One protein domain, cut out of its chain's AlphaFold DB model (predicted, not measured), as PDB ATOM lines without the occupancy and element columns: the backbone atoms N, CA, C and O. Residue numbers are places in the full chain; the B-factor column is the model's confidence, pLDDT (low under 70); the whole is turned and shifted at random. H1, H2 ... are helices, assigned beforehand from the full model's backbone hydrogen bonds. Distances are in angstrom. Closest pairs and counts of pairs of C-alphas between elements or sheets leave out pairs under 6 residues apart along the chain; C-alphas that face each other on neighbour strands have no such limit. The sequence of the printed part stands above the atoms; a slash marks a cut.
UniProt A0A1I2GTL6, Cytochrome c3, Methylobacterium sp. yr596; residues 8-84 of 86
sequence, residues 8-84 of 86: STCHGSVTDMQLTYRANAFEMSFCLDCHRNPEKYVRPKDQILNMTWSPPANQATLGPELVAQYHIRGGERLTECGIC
ATOM      1  N   SER A   8     131.322 105.623  66.638       94.38
ATOM      2  CA  SER A   8     132.582 105.918  65.950       94.38
ATOM      3  C   SER A   8     132.914 107.407  65.867       94.38
ATOM      4  O   SER A   8     134.088 107.765  65.851       94.38
ATOM      5  N   THR A   9     131.915 108.293  65.893       93.75
ATOM      6  CA  THR A   9     132.143 109.747  65.866       93.75
ATOM      7  C   THR A   9     132.841 110.231  67.141       93.75
ATOM      8  O   THR A   9     133.707 111.099  67.082       93.75
ATOM      9  N   CYS A  10     132.493 109.657  68.295       93.50
ATOM     10  CA  CYS A  10     133.080 110.047  69.578       93.50
ATOM     11  C   CYS A  10     134.292 109.184  69.941       93.50
ATOM     12  O   CYS A  10     135.294 109.710  70.415       93.50
ATOM     13  N   HIS A  11     134.216 107.874  69.710       95.06
ATOM     14  CA  HIS A  11     135.214 106.915  70.185       95.06
ATOM     15  C   HIS A  11     136.211 106.458  69.115       95.06
ATOM     16  O   HIS A  11     137.128 105.717  69.446       95.06
ATOM     17  N   GLY A  12     136.073 106.892  67.858       93.25
ATOM     18  CA  GLY A  12     136.874 106.374  66.747       93.25
ATOM     19  C   GLY A  12     136.522 104.925  66.394       93.25
ATOM     20  O   GLY A  12     135.507 104.388  66.844       93.25
ATOM     21  N   SER A  13     137.359 104.279  65.581       93.44
ATOM     22  CA  SER A  13     137.170 102.875  65.199       93.44
ATOM     23  C   SER A  13     137.617 101.939  66.322       93.44
ATOM     24  O   SER A  13     138.697 101.358  66.280       93.44
ATOM     25  N   VAL A  14     136.798 101.819  67.372       94.31
ATOM     26  CA  VAL A  14     137.098 100.977  68.548       94.31
ATOM     27  C   VAL A  14     137.379  99.522  68.159       94.31
ATOM     28  O   VAL A  14     138.171  98.861  68.819       94.31
ATOM     29  N   THR A  15     136.782  99.033  67.071       94.06
ATOM     30  CA  THR A  15     137.025  97.682  66.542       94.06
ATOM     31  C   THR A  15     138.462  97.463  66.078       94.06
ATOM     32  O   THR A  15     138.933  96.331  66.125       94.06
ATOM     33  N   ASP A  16     139.164  98.530  65.693       93.75
ATOM     34  CA  ASP A  16     140.550  98.476  65.214       93.75
ATOM     35  C   ASP A  16     141.558  98.825  66.328       93.75
ATOM     36  O   ASP A  16     142.772  98.813  66.119       93.75
ATOM     37  N   MET A  17     141.073  99.147  67.536       95.44
ATOM     38  CA  MET A  17     141.915  99.502  68.676       95.44
ATOM     39  C   MET A  17     142.381  98.251  69.426       95.44
ATOM     40  O   MET A  17     141.633  97.671  70.209       95.44
ATOM     41  N   GLN A  18     143.656  97.880  69.269       95.94
ATOM     42  CA  GLN A  18     144.270  96.789  70.044       95.94
ATOM     43  C   GLN A  18     144.268  97.060  71.562       95.94
ATOM     44  O   GLN A  18     144.142  96.137  72.368       95.94
ATOM     45  N   LEU A  19     144.408  98.332  71.938       96.50
ATOM     46  CA  LEU A  19     144.172  98.872  73.273       96.50
ATOM     47  C   LEU A  19     143.382 100.164  73.097       96.50
ATOM     48  O   LEU A  19     143.714 100.977  72.234       96.50
ATOM     49  N   THR A  20     142.343 100.366  73.900       96.06
ATOM     50  CA  THR A  20     141.509 101.564  73.784       96.06
ATOM     51  C   THR A  20     142.298 102.821  74.122       96.06
ATOM     52  O   THR A  20     143.006 102.864  75.129       96.06
ATOM     53  N   TYR A  21     142.108 103.871  73.331       95.88
ATOM     54  CA  TYR A  21     142.684 105.191  73.564       95.88
ATOM     55  C   TYR A  21     141.653 106.286  73.274       95.88
ATOM     56  O   TYR A  21     140.567 106.039  72.748       95.88
ATOM     57  N   ARG A  22     141.982 107.530  73.630       95.88
ATOM     58  CA  ARG A  22     141.144 108.689  73.303       95.88
ATOM     59  C   ARG A  22     141.320 109.043  71.828       95.88
ATOM     60  O   ARG A  22     142.328 109.633  71.463       95.88
ATOM     61  N   ALA A  23     140.336 108.697  70.998       94.88
ATOM     62  CA  ALA A  23     140.341 109.050  69.574       94.88
ATOM     63  C   ALA A  23     140.267 110.566  69.323       94.88
ATOM     64  O   ALA A  23     140.750 111.044  68.303       94.88
ATOM     65  N   ASN A  24     139.670 111.310  70.257       94.00
ATOM     66  CA  ASN A  24     139.506 112.756  70.192       94.00
ATOM     67  C   ASN A  24     140.084 113.419  71.448       94.00
ATOM     68  O   ASN A  24     140.128 112.818  72.527       94.00
ATOM     69  N   ALA A  25     140.459 114.695  71.334       93.12
ATOM     70  CA  ALA A  25     140.922 115.484  72.475       93.12
ATOM     71  C   ALA A  25     139.810 115.722  73.517       93.12
ATOM     72  O   ALA A  25     140.107 115.834  74.701       93.12
ATOM     73  N   PHE A  26     138.532 115.710  73.111       94.31
ATOM     74  CA  PHE A  26     137.364 116.005  73.963       94.31
ATOM     75  C   PHE A  26     137.465 117.348  74.700       94.31
ATOM     76  O   PHE A  26     137.090 117.477  75.864       94.31
ATOM     77  N   GLU A  27     137.983 118.352  74.005       95.56
ATOM     78  CA  GLU A  27     137.932 119.741  74.447       95.56
ATOM     79  C   GLU A  27     136.553 120.346  74.148       95.56
ATOM     80  O   GLU A  27     135.792 119.826  73.330       95.56
ATOM     81  N   MET A  28     136.223 121.472  74.784       95.00
ATOM     82  CA  MET A  28     134.927 122.139  74.589       95.00
ATOM     83  C   MET A  28     134.643 122.447  73.111       95.00
ATOM     84  O   MET A  28     133.508 122.303  72.661       95.00
ATOM     85  N   SER A  29     135.672 122.836  72.353       93.88
ATOM     86  CA  SER A  29     135.595 123.101  70.913       93.88
ATOM     87  C   SER A  29     135.057 121.901  70.134       93.88
ATOM     88  O   SER A  29     134.105 122.061  69.379       93.88
ATOM     89  N   PHE A  30     135.567 120.694  70.401       94.50
ATOM     90  CA  PHE A  30     135.103 119.457  69.766       94.50
ATOM     91  C   PHE A  30     133.597 119.242  69.965       94.50
ATOM     92  O   PHE A  30     132.868 118.930  69.022       94.50
ATOM     93  N   CYS A  31     133.116 119.446  71.194       92.75
ATOM     94  CA  CYS A  31     131.697 119.317  71.509       92.75
ATOM     95  C   CYS A  31     130.867 120.386  70.781       92.75
ATOM     96  O   CYS A  31     129.834 120.077  70.185       92.75
ATOM     97  N   LEU A  32     131.327 121.642  70.801       93.62
ATOM     98  CA  LEU A  32     130.616 122.766  70.196       93.62
ATOM     99  C   LEU A  32     130.570 122.696  68.669       93.62
ATOM    100  O   LEU A  32     129.562 123.084  68.086       93.62
ATOM    101  N   ASP A  33     131.604 122.182  68.011       92.50
ATOM    102  CA  ASP A  33     131.624 122.044  66.552       92.50
ATOM    103  C   ASP A  33     130.532 121.083  66.068       92.50
ATOM    104  O   ASP A  33     129.829 121.376  65.095       92.50
ATOM    105  N   CYS A  34     130.313 119.998  66.818       92.62
ATOM    106  CA  CYS A  34     129.195 119.083  66.610       92.62
ATOM    107  C   CYS A  34     127.848 119.730  66.963       92.62
ATOM    108  O   CYS A  34     126.914 119.673  66.171       92.62
ATOM    109  N   HIS A  35     127.738 120.399  68.114       93.31
ATOM    110  CA  HIS A  35     126.482 121.021  68.555       93.31
ATOM    111  C   HIS A  35     126.003 122.158  67.638       93.31
ATOM    112  O   HIS A  35     124.798 122.355  67.490       93.31
ATOM    113  N   ARG A  36     126.928 122.891  67.004       93.50
ATOM    114  CA  ARG A  36     126.616 123.949  66.028       93.50
ATOM    115  C   ARG A  36     126.099 123.400  64.701       93.50
ATOM    116  O   ARG A  36     125.335 124.092  64.042       93.50
ATOM    117  N   ASN A  37     126.534 122.201  64.307       93.06
ATOM    118  CA  ASN A  37     126.215 121.596  63.009       93.06
ATOM    119  C   ASN A  37     125.916 120.088  63.155       93.06
ATOM    120  O   ASN A  37     126.639 119.259  62.583       93.06
ATOM    121  N   PRO A  38     124.899 119.687  63.947       93.19
ATOM    122  CA  PRO A  38     124.634 118.277  64.231       93.19
ATOM    123  C   PRO A  38     124.312 117.471  62.965       93.19
ATOM    124  O   PRO A  38     124.609 116.279  62.896       93.19
ATOM    125  N   GLU A  39     123.774 118.118  61.929       94.06
ATOM    126  CA  GLU A  39     123.459 117.532  60.628       94.06
ATOM    127  C   GLU A  39     124.677 116.946  59.906       94.06
ATOM    128  O   GLU A  39     124.521 116.052  59.080       94.06
ATOM    129  N   LYS A  40     125.902 117.374  60.231       93.81
ATOM    130  CA  LYS A  40     127.126 116.799  59.645       93.81
ATOM    131  C   LYS A  40     127.491 115.435  60.238       93.81
ATOM    132  O   LYS A  40     128.266 114.701  59.632       93.81
ATOM    133  N   TYR A  41     126.944 115.102  61.406       94.00
ATOM    134  CA  TYR A  41     127.342 113.935  62.202       94.00
ATOM    135  C   TYR A  41     126.204 112.942  62.439       94.00
ATOM    136  O   TYR A  41     126.449 111.762  62.707       94.00
ATOM    137  N   VAL A  42     124.962 113.419  62.363       94.69
ATOM    138  CA  VAL A  42     123.764 112.603  62.511       94.69
ATOM    139  C   VAL A  42     123.677 111.547  61.409       94.69
ATOM    140  O   VAL A  42     123.928 111.817  60.235       94.69
ATOM    141  N   ARG A  43     123.280 110.338  61.802       95.56
ATOM    142  CA  ARG A  43     123.104 109.181  60.924       95.56
ATOM    143  C   ARG A  43     121.811 108.416  61.250       95.56
ATOM    144  O   ARG A  43     121.223 108.618  62.321       95.56
ATOM    145  N   PRO A  44     121.345 107.531  60.352       95.75
ATOM    146  CA  PRO A  44     120.203 106.658  60.612       95.75
ATOM    147  C   PRO A  44     120.381 105.813  61.885       95.75
ATOM    148  O   PRO A  44     121.495 105.406  62.226       95.75
ATOM    149  N   LYS A  45     119.288 105.564  62.619       94.19
ATOM    150  CA  LYS A  45     119.335 104.886  63.932       94.19
ATOM    151  C   LYS A  45     119.879 103.457  63.869       94.19
ATOM    152  O   LYS A  45     120.545 103.020  64.802       94.19
ATOM    153  N   ASP A  46     119.625 102.758  62.774       94.69
ATOM    154  CA  ASP A  46     120.147 101.423  62.471       94.69
ATOM    155  C   ASP A  46     121.663 101.422  62.192       94.69
ATOM    156  O   ASP A  46     122.315 100.396  62.348       94.69
ATOM    157  N   GLN A  47     122.252 102.578  61.869       95.62
ATOM    158  CA  GLN A  47     123.682 102.736  61.579       95.62
ATOM    159  C   GLN A  47     124.499 103.267  62.768       95.62
ATOM    160  O   GLN A  47     125.701 103.510  62.652       95.62
ATOM    161  N   ILE A  48     123.880 103.451  63.936       94.31
ATOM    162  CA  ILE A  48     124.550 103.984  65.135       94.31
ATOM    163  C   ILE A  48     125.680 103.066  65.620       94.31
ATOM    164  O   ILE A  48     126.739 103.555  66.016       94.31
ATOM    165  N   LEU A  49     125.453 101.750  65.570       93.12
ATOM    166  CA  LEU A  49     126.427 100.728  65.966       93.12
ATOM    167  C   LEU A  49     127.347 100.303  64.813       93.12
ATOM    168  O   LEU A  49     128.249  99.495  65.016       93.12
ATOM    169  N   ASN A  50     127.138 100.843  63.610       94.19
ATOM    170  CA  ASN A  50     128.019 100.596  62.482       94.19
ATOM    171  C   ASN A  50     129.316 101.405  62.660       94.19
ATOM    172  O   ASN A  50     129.356 102.621  62.447       94.19
ATOM    173  N   MET A  51     130.376 100.712  63.078       92.25
ATOM    174  CA  MET A  51     131.681 101.313  63.367       92.25
ATOM    175  C   MET A  51     132.432 101.756  62.111       92.25
ATOM    176  O   MET A  51     133.237 102.679  62.193       92.25
ATOM    177  N   THR A  52     132.116 101.172  60.954       91.81
ATOM    178  CA  THR A  52     132.722 101.503  59.657       91.81
ATOM    179  C   THR A  52     131.878 102.488  58.845       91.81
ATOM    180  O   THR A  52     132.159 102.738  57.674       91.81
ATOM    181  N   TRP A  53     130.840 103.070  59.455       92.75
ATOM    182  CA  TRP A  53     130.009 104.080  58.810       92.75
ATOM    183  C   TRP A  53     130.832 105.310  58.417       92.75
ATOM    184  O   TRP A  53     131.543 105.888  59.243       92.75
ATOM    185  N   SER A  54     130.654 105.741  57.172       92.06
ATOM    186  CA  SER A  54     131.165 107.000  56.638       92.06
ATOM    187  C   SER A  54     129.986 107.839  56.135       92.06
ATOM    188  O   SER A  54     129.042 107.254  55.588       92.06
ATOM    189  N   PRO A  55     130.006 109.176  56.301       92.75
ATOM    190  CA  PRO A  55     128.970 110.041  55.754       92.75
ATOM    191  C   PRO A  55     128.765 109.786  54.253       92.75
ATOM    192  O   PRO A  55     129.735 109.824  53.489       92.75
ATOM    193  N   PRO A  56     127.528 109.523  53.800       93.88
ATOM    194  CA  PRO A  56     127.250 109.353  52.382       93.88
ATOM    195  C   PRO A  56     127.409 110.683  51.631       93.88
ATOM    196  O   PRO A  56     127.353 111.766  52.217       93.88
ATOM    197  N   ALA A  57     127.538 110.617  50.304       95.69
ATOM    198  CA  ALA A  57     127.688 111.806  49.457       95.69
ATOM    199  C   ALA A  57     126.532 112.819  49.611       95.69
ATOM    200  O   ALA A  57     126.723 114.018  49.430       95.69
ATOM    201  N   ASN A  58     125.341 112.345  49.982       95.56
ATOM    202  CA  ASN A  58     124.154 113.160  50.222       95.56
ATOM    203  C   ASN A  58     123.972 113.573  51.697       95.56
ATOM    204  O   ASN A  58     122.868 113.947  52.084       95.56
ATOM    205  N   GLN A  59     125.012 113.539  52.540       95.62
ATOM    206  CA  GLN A  59     124.900 113.951  53.949       95.62
ATOM    207  C   GLN A  59     124.336 115.375  54.104       95.62
ATOM    208  O   GLN A  59     123.603 115.642  55.052       95.62
ATOM    209  N   ALA A  60     124.620 116.274  53.157       95.19
ATOM    210  CA  ALA A  60     124.092 117.638  53.163       95.19
ATOM    211  C   ALA A  60     122.553 117.710  53.075       95.19
ATOM    212  O   ALA A  60     121.976 118.692  53.526       95.19
ATOM    213  N   THR A  61     121.892 116.687  52.522       97.00
ATOM    214  CA  THR A  61     120.422 116.591  52.487       97.00
ATOM    215  C   THR A  61     119.894 115.663  53.578       97.00
ATOM    216  O   THR A  61     118.965 116.021  54.295       97.00
ATOM    217  N   LEU A  62     120.540 114.508  53.774       96.38
ATOM    218  CA  LEU A  62     120.145 113.510  54.771       96.38
ATOM    219  C   LEU A  62     120.259 114.043  56.208       96.38
ATOM    220  O   LEU A  62     119.387 113.802  57.037       96.38
ATOM    221  N   GLY A  63     121.333 114.764  56.520       95.12
ATOM    222  CA  GLY A  63     121.586 115.309  57.850       95.12
ATOM    223  C   GLY A  63     120.447 116.202  58.354       95.12
ATOM    224  O   GLY A  63     119.895 115.913  59.418       95.12
ATOM    225  N   PRO A  64     120.060 117.256  57.606       95.25
ATOM    226  CA  PRO A  64     118.930 118.112  57.967       95.25
ATOM    227  C   PRO A  64     117.603 117.357  58.110       95.25
ATOM    228  O   PRO A  64     116.858 117.614  59.057       95.25
ATOM    229  N   GLU A  65     117.322 116.398  57.222       95.75
ATOM    230  CA  GLU A  65     116.123 115.551  57.303       95.75
ATOM    231  C   GLU A  65     116.079 114.762  58.615       95.75
ATOM    232  O   GLU A  65     115.073 114.773  59.324       95.75
ATOM    233  N   LEU A  66     117.192 114.129  58.981       95.38
ATOM    234  CA  LEU A  66     117.310 113.358  60.214       95.38
ATOM    235  C   LEU A  66     117.263 114.252  61.463       95.38
ATOM    236  O   LEU A  66     116.644 113.880  62.458       95.38
ATOM    237  N   VAL A  67     117.874 115.440  61.427       94.25
ATOM    238  CA  VAL A  67     117.783 116.432  62.512       94.25
ATOM    239  C   VAL A  67     116.328 116.828  62.759       94.25
ATOM    240  O   VAL A  67     115.882 116.827  63.911       94.25
ATOM    241  N   ALA A  68     115.568 117.088  61.690       93.44
ATOM    242  CA  ALA A  68     114.143 117.387  61.773       93.44
ATOM    243  C   ALA A  68     113.335 116.183  62.289       93.44
ATOM    244  O   ALA A  68     112.555 116.329  63.234       93.44
ATOM    245  N   GLN A  69     113.563 114.990  61.727       94.31
ATOM    246  CA  GLN A  69     112.873 113.750  62.098       94.31
ATOM    247  C   GLN A  69     113.109 113.362  63.563       94.31
ATOM    248  O   GLN A  69     112.216 112.840  64.229       94.31
ATOM    249  N   TYR A  70     114.316 113.593  64.077       93.88
ATOM    250  CA  TYR A  70     114.684 113.264  65.451       93.88
ATOM    251  C   TYR A  70     114.423 114.404  66.435       93.88
ATOM    252  O   TYR A  70     114.740 114.263  67.615       93.88
ATOM    253  N   HIS A  71     113.835 115.513  65.977       92.31
ATOM    254  CA  HIS A  71     113.553 116.695  66.790       92.31
ATOM    255  C   HIS A  71     114.790 117.214  67.540       92.31
ATOM    256  O   HIS A  71     114.702 117.688  68.678       92.31
ATOM    257  N   ILE A  72     115.957 117.124  66.899       91.62
ATOM    258  CA  ILE A  72     117.203 117.639  67.453       91.62
ATOM    259  C   ILE A  72     117.114 119.156  67.366       91.62
ATOM    260  O   ILE A  72     117.137 119.739  66.285       91.62
ATOM    261  N   ARG A  73     116.966 119.801  68.524       83.38
ATOM    262  CA  ARG A  73     116.857 121.258  68.630       83.38
ATOM    263  C   ARG A  73     118.225 121.899  68.398       83.38
ATOM    264  O   ARG A  73     118.851 122.316  69.363       83.38
ATOM    265  N   GLY A  74     118.691 121.894  67.149       70.88
ATOM    266  CA  GLY A  74     119.981 122.445  66.729       70.88
ATOM    267  C   GLY A  74     120.117 123.955  66.960       70.88
ATOM    268  O   GLY A  74     119.162 124.627  67.351       70.88
ATOM    269  N   GLY A  75     121.315 124.487  66.704       70.00
ATOM    270  CA  GLY A  75     121.619 125.913  66.848       70.00
ATOM    271  C   GLY A  75     121.920 126.334  68.291       70.00
ATOM    272  O   GLY A  75     122.526 125.573  69.048       70.00
ATOM    273  N   GLU A  76     121.498 127.550  68.668       72.12
ATOM    274  CA  GLU A  76     121.904 128.210  69.924       72.12
ATOM    275  C   GLU A  76     121.596 127.394  71.183       72.12
ATOM    276  O   GLU A  76     122.393 127.389  72.123       72.12
ATOM    277  N   ARG A  77     120.505 126.618  71.182       87.44
ATOM    278  CA  ARG A  77     120.094 125.843  72.357       87.44
ATOM    279  C   ARG A  77     121.087 124.750  72.735       87.44
ATOM    280  O   ARG A  77     121.318 124.533  73.918       87.44
ATOM    281  N   LEU A  78     121.682 124.056  71.760       91.00
ATOM    282  CA  LEU A  78     122.710 123.047  72.054       91.00
ATOM    283  C   LEU A  78     124.010 123.684  72.550       91.00
ATOM    284  O   LEU A  78     124.838 122.992  73.136       91.00
ATOM    285  N   THR A  79     124.194 124.983  72.337       92.94
ATOM    286  CA  THR A  79     125.389 125.724  72.754       92.94
ATOM    287  C   THR A  79     125.199 126.520  74.047       92.94
ATOM    288  O   THR A  79     126.114 127.221  74.468       92.94
ATOM    289  N   GLU A  80     124.044 126.406  74.709       93.69
ATOM    290  CA  GLU A  80     123.812 127.020  76.017       93.69
ATOM    291  C   GLU A  80     124.667 126.347  77.105       93.69
ATOM    292  O   GLU A  80     124.734 125.119  77.202       93.69
ATOM    293  N   CYS A  81     125.263 127.146  77.996       92.56
ATOM    294  CA  CYS A  81     126.142 126.638  79.056       92.56
ATOM    295  C   CYS A  81     125.455 125.590  79.948       92.56
ATOM    296  O   CYS A  81     126.086 124.606  80.322       92.56
ATOM    297  N   GLY A  82     124.155 125.749  80.230       92.38
ATOM    298  CA  GLY A  82     123.376 124.832  81.076       92.38
ATOM    299  C   GLY A  82     123.121 123.444  80.468       92.38
ATOM    300  O   GLY A  82     122.648 122.539  81.162       92.38
ATOM    301  N   ILE A  83     123.448 123.242  79.186       90.81
ATOM    302  CA  ILE A  83     123.430 121.913  78.569       90.81
ATOM    303  C   ILE A  83     124.554 121.040  79.141       90.81
ATOM    304  O   ILE A  83     124.321 119.852  79.366       90.81
ATOM    305  N   CYS A  84     125.720 121.627  79.441       91.62
ATOM    306  CA  CYS A  84     126.936 120.897  79.823       91.62
ATOM    307  C   CYS A  84     127.463 121.241  81.228       91.62
ATOM    308  O   CYS A  84     127.932 120.356  81.936       91.62
TER     309      CYS A  84
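What this domain is: This is residues 8 to 84 of the 86 residues of the protein "Cytochrome c3" of Methylobacterium sp. yr596 (UniProt A0A1I2GTL6). Five short helices are strung on long loops in an open arrangement with few helix contacts: H3 makes one corner by itself, while H2 and H4 pack on each other at another corner, with H5 following H4. The loop of residues 12 to 27 swings out from H1 to one end of the longest axis and comes back to H2, and residues 37 to 58 form a second long loop from H2 to H3. The printed part has 77 residues, with the helices in the order H1 to H5 and no named strand. The class is all helix, though only 33 residues are in named elements. The whole is only just compact, close to loose, with a radius of gyration of the C-alphas of 13.7 A and spans of 38 by 30 by 18 A.

Where its parts are: H3, the longest helix, covers residues 59 to 69 over 14.5 A, from C-alpha 59 at (124.900, 113.951, 53.949). H2 covers residues 28 to 36 over 12.1 A. H4 is residues 75 to 79, 7.0 A long. H1 is residues 8 to 11, 5.1 A long, from C-alpha 8 at (132.582, 105.918, 65.950). H5 is residues 81 to 84, 5.8 A long, to C-alpha 84 at (126.936, 120.897, 79.823).

How they stand to each other: H3 is apart from the other four helices. H2 and H4 touch; their closest C-alphas, those of Arg 36 and Gly 75, are 5.4 A apart. H4 and H5 meet only through their link. H1 is apart from the other helices. Of the O i to N i+4 pairs, 4 of 5 are within hydrogen-bond range in H2, 6 of 7 in H3 and 0 of 1 in H4, where 2 of 2 O i to N i+3 pairs are; H1 and H5 are too short for an O i to N i+4 pair.

The domain as a whole: The two C-alphas farthest apart, those of Gln 18 and Glu 76, are 38.6 A apart. The printed part has no cut. The links H1 to H2 and H2 to H3 are long. No printed residue is under 70 in pLDDT.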